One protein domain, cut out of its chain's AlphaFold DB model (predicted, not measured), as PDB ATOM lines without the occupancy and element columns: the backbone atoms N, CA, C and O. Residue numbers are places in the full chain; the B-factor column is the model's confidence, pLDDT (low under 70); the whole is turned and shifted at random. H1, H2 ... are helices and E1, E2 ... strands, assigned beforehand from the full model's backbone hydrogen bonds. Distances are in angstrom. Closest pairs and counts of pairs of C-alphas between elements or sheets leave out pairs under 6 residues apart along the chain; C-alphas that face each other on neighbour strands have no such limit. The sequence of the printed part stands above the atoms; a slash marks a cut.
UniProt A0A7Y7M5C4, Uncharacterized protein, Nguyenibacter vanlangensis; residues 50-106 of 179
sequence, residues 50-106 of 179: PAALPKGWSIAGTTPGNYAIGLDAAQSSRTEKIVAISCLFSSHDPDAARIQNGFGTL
ATOM      1  N   PRO A  50     -16.155 -30.026 -34.128       64.62
ATOM      2  CA  PRO A  50     -17.271 -29.785 -33.232       64.62
ATOM      3  C   PRO A  50     -18.522 -29.430 -34.038       64.62
ATOM      4  O   PRO A  50     -18.476 -28.619 -34.967       64.62
ATOM      5  N   ALA A  51     -19.662 -30.027 -33.688       72.19
ATOM      6  CA  ALA A  51     -20.924 -29.725 -34.352       72.19
ATOM      7  C   ALA A  51     -21.454 -28.331 -33.957       72.19
ATOM      8  O   ALA A  51     -21.051 -27.752 -32.943       72.19
ATOM      9  N   ALA A  52     -22.376 -27.797 -34.768       77.81
ATOM     10  CA  ALA A  52     -22.925 -26.452 -34.604       77.81
ATOM     11  C   ALA A  52     -23.505 -26.207 -33.200       77.81
ATOM     12  O   ALA A  52     -24.162 -27.068 -32.613       77.81
ATOM     13  N   LEU A  53     -23.272 -25.004 -32.677       84.81
ATOM     14  CA  LEU A  53     -23.672 -24.608 -31.329       84.81
ATOM     15  C   LEU A  53     -25.197 -24.436 -31.189       84.81
ATOM     16  O   LEU A  53     -25.866 -24.057 -32.156       84.81
ATOM     17  N   PRO A  54     -25.767 -24.655 -29.986       83.50
ATOM     18  CA  PRO A  54     -27.169 -24.346 -29.725       83.50
ATOM     19  C   PRO A  54     -27.476 -22.852 -29.908       83.50
ATOM     20  O   PRO A  54     -26.626 -21.986 -29.695       83.50
ATOM     21  N   LYS A  55     -28.731 -22.533 -30.249       87.38
ATOM     22  CA  LYS A  55     -29.188 -21.145 -30.414       87.38
ATOM     23  C   LYS A  55     -28.926 -20.323 -29.145       87.38
ATOM     24  O   LYS A  55     -29.282 -20.751 -28.051       87.38
ATOM     25  N   GLY A  56     -28.380 -19.120 -29.316       89.44
ATOM     26  CA  GLY A  56     -28.112 -18.176 -28.223       89.44
ATOM     27  C   GLY A  56     -26.718 -18.299 -27.611       89.44
ATOM     28  O   GLY A  56     -26.328 -17.418 -26.852       89.44
ATOM     29  N   TRP A  57     -25.955 -19.328 -27.979       93.06
ATOM     30  CA  TRP A  57     -24.559 -19.463 -27.588       93.06
ATOM     31  C   TRP A  57     -23.629 -18.869 -28.641       93.06
ATOM     32  O   TRP A  57     -23.823 -19.057 -29.843       93.06
ATOM     33  N   SER A  58     -22.598 -18.174 -28.180       93.31
ATOM     34  CA  SER A  58     -21.600 -17.517 -29.015       93.31
ATOM     35  C   SER A  58     -20.193 -17.816 -28.517       93.31
ATOM     36  O   SER A  58     -19.942 -17.842 -27.309       93.31
ATOM     37  N   ILE A  59     -19.276 -18.000 -29.462       94.56
ATOM     38  CA  ILE A  59     -17.844 -18.097 -29.185       94.56
ATOM     39  C   ILE A  59     -17.306 -16.691 -28.909       94.56
ATOM     40  O   ILE A  59     -17.606 -15.753 -29.645       94.56
ATOM     41  N   ALA A  60     -16.504 -16.558 -27.857       93.69
ATOM     42  CA  ALA A  60     -15.851 -15.317 -27.466       93.69
ATOM     43  C   ALA A  60     -14.458 -15.594 -26.879       93.69
ATOM     44  O   ALA A  60     -14.038 -16.743 -26.746       93.69
ATOM     45  N   GLY A  61     -13.745 -14.532 -26.512       92.62
ATOM     46  CA  GLY A  61     -12.438 -14.599 -25.863       92.62
ATOM     47  C   GLY A  61     -11.435 -13.643 -26.493       92.62
ATOM     48  O   GLY A  61     -11.752 -12.943 -27.453       92.62
ATOM     49  N   THR A  62     -10.220 -13.613 -25.954       92.12
ATOM     50  CA  THR A  62      -9.124 -12.803 -26.510       92.12
ATOM     51  C   THR A  62      -8.467 -13.471 -27.713       92.12
ATOM     52  O   THR A  62      -7.996 -12.781 -28.612       92.12
ATOM     53  N   THR A  63      -8.465 -14.807 -27.765       89.12
ATOM     54  CA  THR A  63      -7.884 -15.590 -28.865       89.12
ATOM     55  C   THR A  63      -8.765 -16.789 -29.254       89.12
ATOM     56  O   THR A  63      -8.281 -17.917 -29.348       89.12
ATOM     57  N   PRO A  64     -10.070 -16.592 -29.528       89.12
ATOM     58  CA  PRO A  64     -10.996 -17.695 -29.793       89.12
ATOM     59  C   PRO A  64     -10.591 -18.548 -31.002       89.12
ATOM     60  O   PRO A  64     -10.850 -19.744 -31.009       89.12
ATOM     61  N   GLY A  65      -9.902 -17.964 -31.992       86.69
ATOM     62  CA  GLY A  65      -9.401 -18.681 -33.170       86.69
ATOM     63  C   GLY A  65      -8.318 -19.726 -32.877       86.69
ATOM     64  O   GLY A  65      -8.021 -20.539 -33.744       86.69
ATOM     65  N   ASN A  66      -7.755 -19.741 -31.666       87.19
ATOM     66  CA  ASN A  66      -6.801 -20.763 -31.230       87.19
ATOM     67  C   ASN A  66      -7.485 -22.021 -30.671       87.19
ATOM     68  O   ASN A  66      -6.797 -22.944 -30.232       87.19
ATOM     69  N   TYR A  67      -8.821 -22.053 -30.649       89.19
ATOM     70  CA  TYR A  67      -9.600 -23.126 -30.051       89.19
ATOM     71  C   TYR A  67     -10.640 -23.662 -31.036       89.19
ATOM     72  O   TYR A  67     -11.384 -22.902 -31.655       89.19
ATOM     73  N   ALA A  68     -10.747 -24.986 -31.125       90.50
ATOM     74  CA  ALA A  68     -11.931 -25.643 -31.657       90.50
ATOM     75  C   ALA A  68     -13.001 -25.678 -30.559       90.50
ATOM     76  O   ALA A  68     -12.766 -26.220 -29.478       90.50
ATOM     77  N   ILE A  69     -14.164 -25.077 -30.822       92.56
ATOM     78  CA  ILE A  69     -15.277 -24.991 -29.870       92.56
ATOM     79  C   ILE A  69     -16.565 -25.436 -30.553       92.56
ATOM     80  O   ILE A  69     -16.949 -24.881 -31.581       92.56
ATOM     81  N   GLY A  70     -17.270 -26.386 -29.943       90.81
ATOM     82  CA  GLY A  70     -18.617 -26.762 -30.366       90.81
ATOM     83  C   GLY A  70     -19.122 -28.027 -29.692       90.81
ATOM     84  O   GLY A  70     -18.565 -28.477 -28.694       90.81
ATOM     85  N   LEU A  71     -20.213 -28.588 -30.208       90.06
ATOM     86  CA  LEU A  71     -20.810 -29.784 -29.622       90.06
ATOM     87  C   LEU A  71     -19.952 -31.023 -29.902       90.06
ATOM     88  O   LEU A  71     -19.647 -31.322 -31.056       90.06
ATOM     89  N   ASP A  72     -19.646 -31.776 -28.849       88.75
ATOM     90  CA  ASP A  72     -19.107 -33.128 -28.959       88.75
ATOM     91  C   ASP A  72     -20.265 -34.074 -29.277       88.75
ATOM     92  O   ASP A  72     -21.006 -34.510 -28.392       88.75
ATOM     93  N   ALA A  73     -20.465 -34.353 -30.564       80.75
ATOM     94  CA  ALA A  73     -21.551 -35.213 -31.018       80.75
ATOM     95  C   ALA A  73     -21.393 -36.673 -30.562       80.75
ATOM     96  O   ALA A  73     -22.395 -37.377 -30.474       80.75
ATOM     97  N   ALA A  74     -20.166 -37.125 -30.277       81.38
ATOM     98  CA  ALA A  74     -19.894 -38.498 -29.866       81.38
ATOM     99  C   ALA A  74     -20.261 -38.737 -28.397       81.38
ATOM    100  O   ALA A  74     -20.738 -39.817 -28.055       81.38
ATOM    101  N   GLN A  75     -20.063 -37.733 -27.541       80.75
ATOM    102  CA  GLN A  75     -20.432 -37.811 -26.126       80.75
ATOM    103  C   GLN A  75     -21.834 -37.251 -25.838       80.75
ATOM    104  O   GLN A  75     -22.441 -37.599 -24.826       80.75
ATOM    105  N   SER A  76     -22.382 -36.407 -26.716       83.31
ATOM    106  CA  SER A  76     -23.733 -35.859 -26.553       83.31
ATOM    107  C   SER A  76     -24.826 -36.899 -26.814       83.31
ATOM    108  O   SER A  76     -24.790 -37.649 -27.785       83.31
ATOM    109  N   SER A  77     -25.890 -36.849 -26.013       79.94
ATOM    110  CA  SER A  77     -27.126 -37.602 -26.232       79.94
ATOM    111  C   SER A  77     -28.235 -36.704 -26.812       79.94
ATOM    112  O   SER A  77     -28.020 -35.550 -27.212       79.94
ATOM    113  N   ARG A  78     -29.470 -37.223 -26.899       72.75
ATOM    114  CA  ARG A  78     -30.637 -36.396 -27.265       72.75
ATOM    115  C   ARG A  78     -30.969 -35.361 -26.189       72.75
ATOM    116  O   ARG A  78     -31.397 -34.268 -26.547       72.75
ATOM    117  N   THR A  79     -30.759 -35.696 -24.919       77.69
ATOM    118  CA  THR A  79     -31.164 -34.890 -23.756       77.69
ATOM    119  C   THR A  79     -30.004 -34.144 -23.111       77.69
ATOM    120  O   THR A  79     -30.217 -33.096 -22.514       77.69
ATOM    121  N   GLU A  80     -28.780 -34.644 -23.264       83.88
ATOM    122  CA  GLU A  80     -27.574 -34.051 -22.693       83.88
ATOM    123  C   GLU A  80     -26.645 -33.615 -23.817       83.88
ATOM    124  O   GLU A  80     -26.285 -34.400 -24.696       83.88
ATOM    125  N   LYS A  81     -26.285 -32.334 -23.813       86.94
ATOM    126  CA  LYS A  81     -25.369 -31.755 -24.791       86.94
ATOM    127  C   LYS A  81     -24.043 -31.479 -24.110       86.94
ATOM    128  O   LYS A  81     -24.002 -30.762 -23.115       86.94
ATOM    129  N   ILE A  82     -22.982 -32.044 -24.666       91.25
ATOM    130  CA  ILE A  82     -21.613 -31.831 -24.220       91.25
ATOM    131  C   ILE A  82     -20.935 -30.917 -25.230       91.25
ATOM    132  O   ILE A  82     -21.020 -31.125 -26.440       91.25
ATOM    133  N   VAL A  83     -20.280 -29.883 -24.717       92.75
ATOM    134  CA  VAL A  83     -19.459 -28.971 -25.507       92.75
ATOM    135  C   VAL A  83     -18.002 -29.376 -25.325       92.75
ATOM    136  O   VAL A  83     -17.537 -29.507 -24.193       92.75
ATOM    137  N   ALA A  84     -17.292 -29.539 -26.435       93.50
ATOM    138  CA  ALA A  84     -15.846 -29.658 -26.464       93.50
ATOM    139  C   ALA A  84     -15.214 -28.284 -26.717       93.50
ATOM    140  O   ALA A  84     -15.652 -27.525 -27.585       93.50
ATOM    141  N   ILE A  85     -14.172 -27.984 -25.943       93.69
ATOM    142  CA  ILE A  85     -13.276 -26.845 -26.138       93.69
ATOM    143  C   ILE A  85     -11.864 -27.419 -26.171       93.69
ATOM    144  O   ILE A  85     -11.388 -27.959 -25.170       93.69
ATOM    145  N   SER A  86     -11.202 -27.324 -27.317       90.69
ATOM    146  CA  SER A  86      -9.876 -27.900 -27.534       90.69
ATOM    147  C   SER A  86      -8.929 -26.843 -28.073       90.69
ATOM    148  O   SER A  86      -9.235 -26.169 -29.051       90.69
ATOM    149  N   CYS A  87      -7.777 -26.684 -27.425       87.12
ATOM    150  CA  CYS A  87      -6.697 -25.858 -27.951       87.12
ATOM    151  C   CYS A  87      -6.150 -26.508 -29.229       87.12
ATOM    152  O   CYS A  87      -5.861 -27.703 -29.227       87.12
ATOM    153  N   LEU A  88      -6.000 -25.729 -30.302       84.69
ATOM    154  CA  LEU A  88      -5.476 -26.207 -31.588       84.69
ATOM    155  C   LEU A  88      -3.951 -26.401 -31.580       84.69
ATOM    156  O   LEU A  88      -3.399 -26.995 -32.502       84.69
ATOM    157  N   PHE A  89      -3.275 -25.902 -30.546       77.62
ATOM    158  CA  PHE A  89      -1.828 -25.974 -30.391       77.62
ATOM    159  C   PHE A  89      -1.459 -27.021 -29.345       77.62
ATOM    160  O   PHE A  89      -2.052 -27.071 -28.261       77.62
ATOM    161  N   SER A  90      -0.446 -27.830 -29.655       71.06
ATOM    162  CA  SER A  90       0.120 -28.769 -28.686       71.06
ATOM    163  C   SER A  90       1.027 -28.047 -27.686       71.06
ATOM    164  O   SER A  90       1.583 -26.991 -27.981       71.06
ATOM    165  N   SER A  91       1.267 -28.660 -26.527       62.19
ATOM    166  CA  SER A  91       2.240 -28.164 -25.543       62.19
ATOM    167  C   SER A  91       3.685 -28.103 -26.061       62.19
ATOM    168  O   SER A  91       4.511 -27.427 -25.458       62.19
ATOM    169  N   HIS A  92       3.989 -28.789 -27.166       64.50
ATOM    170  CA  HIS A  92       5.311 -28.830 -27.802       64.50
ATOM    171  C   HIS A  92       5.390 -27.951 -29.057       64.50
ATOM    172  O   HIS A  92       6.362 -28.036 -29.808       64.50
ATOM    173  N   ASP A  93       4.356 -27.152 -29.330       66.56
ATOM    174  CA  ASP A  93       4.327 -26.296 -30.507       66.56
ATOM    175  C   ASP A  93       5.340 -25.142 -30.355       66.56
ATOM    176  O   ASP A  93       5.281 -24.417 -29.357       66.56
ATOM    177  N   PRO A  94       6.281 -24.941 -31.298       60.09
ATOM    178  CA  PRO A  94       7.202 -23.804 -31.260       60.09
ATOM    179  C   PRO A  94       6.475 -22.448 -31.296       60.09
ATOM    180  O   PRO A  94       7.012 -21.459 -30.797       60.09
ATOM    181  N   ASP A  95       5.235 -22.408 -31.795       62.00
ATOM    182  CA  ASP A  95       4.359 -21.237 -31.773       62.00
ATOM    183  C   ASP A  95       3.597 -21.085 -30.438       62.00
ATOM    184  O   ASP A  95       2.631 -20.324 -30.363       62.00
ATOM    185  N   ALA A  96       4.020 -21.745 -29.351       59.41
ATOM    186  CA  ALA A  96       3.389 -21.648 -28.027       59.41
ATOM    187  C   ALA A  96       3.225 -20.201 -27.513       59.41
ATOM    188  O   ALA A  96       2.361 -19.930 -26.682       59.41
ATOM    189  N   ALA A  97       3.984 -19.230 -28.031       63.91
ATOM    190  CA  ALA A  97       3.748 -17.810 -27.762       63.91
ATOM    191  C   ALA A  97       2.336 -17.341 -28.183       63.91
ATOM    192  O   ALA A  97       1.761 -16.469 -27.538       63.91
ATOM    193  N   ARG A  98       1.733 -17.947 -29.217       59.81
ATOM    194  CA  ARG A  98       0.392 -17.605 -29.727       59.81
ATOM    195  C   ARG A  98      -0.730 -17.986 -28.763       59.81
ATOM    196  O   ARG A  98      -1.816 -17.421 -28.867       59.81
ATOM    197  N   ILE A  99      -0.483 -18.914 -27.835       64.75
ATOM    198  CA  ILE A  99      -1.438 -19.315 -26.788       64.75
ATOM    199  C   ILE A  99      -1.181 -18.627 -25.443       64.75
ATOM    200  O   ILE A  99      -2.009 -18.737 -24.540       64.75
ATOM    201  N   GLN A 100      -0.067 -17.903 -25.285       67.12
ATOM    202  CA  GLN A 100       0.238 -17.235 -24.023       67.12
ATOM    203  C   GLN A 100      -0.796 -16.141 -23.728       67.12
ATOM    204  O   GLN A 100      -1.054 -15.266 -24.551       67.12
ATOM    205  N   ASN A 101      -1.384 -16.199 -22.529       75.12
ATOM    206  CA  ASN A 101      -2.344 -15.225 -21.986       75.12
ATOM    207  C   ASN A 101      -3.673 -15.082 -22.761       75.12
ATOM    208  O   ASN A 101      -4.472 -14.190 -22.467       75.12
ATOM    209  N   GLY A 102      -3.922 -15.952 -23.740       87.06
ATOM    210  CA  GLY A 102      -5.148 -15.982 -24.527       87.06
ATOM    211  C   GLY A 102      -6.185 -16.961 -23.976       87.06
ATOM    212  O   GLY A 102      -5.839 -17.922 -23.291       87.06
ATOM    213  N   PHE A 103      -7.463 -16.745 -24.291       92.50
ATOM    214  CA  PHE A 103      -8.509 -17.735 -24.035       92.50
ATOM    215  C   PHE A 103      -9.574 -17.749 -25.132       92.50
ATOM    216  O   PHE A 103      -9.840 -16.736 -25.788       92.50
ATOM    217  N   GLY A 104     -10.214 -18.908 -25.271       93.69
ATOM    218  CA  GLY A 104     -11.462 -19.108 -25.996       93.69
ATOM    219  C   GLY A 104     -12.543 -19.581 -25.027       93.69
ATOM    220  O   GLY A 104     -12.280 -20.369 -24.120       93.69
ATOM    221  N   THR A 105     -13.760 -19.075 -25.188       95.38
ATOM    222  CA  THR A 105     -14.903 -19.434 -24.351       95.38
ATOM    223  C   THR A 105     -16.166 -19.580 -25.183       95.38
ATOM    224  O   THR A 105     -16.312 -18.977 -26.248       95.38
ATOM    225  N   LEU A 106     -17.096 -20.370 -24.659       95.69
ATOM    226  CA  LEU A 106     -18.466 -20.429 -25.122       95.69
ATOM    227  C   LEU A 106     -19.349 -19.742 -24.078       95.69
ATOM    228  O   LEU A 106     -19.285 -20.080 -22.896       95.69
TER     229      LEU A 106
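This is residues 50 to 106 of the 179 residues of an uncharacterized protein of Nguyenibacter vanlangensis (UniProt A0A7Y7M5C4). With little regular structure, this is an elongated body of two small antiparallel sheets, the pair E1-E4 over one face of the hairpin E2-E3 with E4 the nearer strand, with the loop between E2 and E3 at one end and H1 at the other, where residues 92 to 97 stick out. The 57 printed residues, mostly strand by class, run E1, E2, E3, H1, E4, with 21 in named elements. The whole is loose, radius of gyration of the C-alphas 12.9 A, spanning 40 by 22 by 13 A.

E2, residues 67 to 71, and E3, residues 83 to 87, form an antiparallel hairpin at 166 degrees; N 68 and O 86 are within hydrogen-bond range at 2.8 A. E1, residues 58 to 61, and E4, residues 104 to 106, are antiparallel at 151 degrees, with N 105 and O 60 within range at 2.8 A. The closest C-alphas of E2 and E4, Tyr 67 and Gly 104, are 6.0 A apart. H1, residues 96 to 99, is apart from E1 and E2; too short for an O i to N i+4 pair, it has its one O i to N i+3 pair within range.

E2 spans 13.0 A from C-alpha 67 at (-9.600, -23.126, -30.051), E3 13.4 A and E1 10.1 A. E4 ends at C-alpha 106, (-18.466, -20.429, -25.122).

The farthest C-alphas, Thr 79 and Pro 94, are 40.6 A apart. The link E2 to E3 is long; the printed part has no cut. Residues 50 and 91 to 100 have pLDDT under 70.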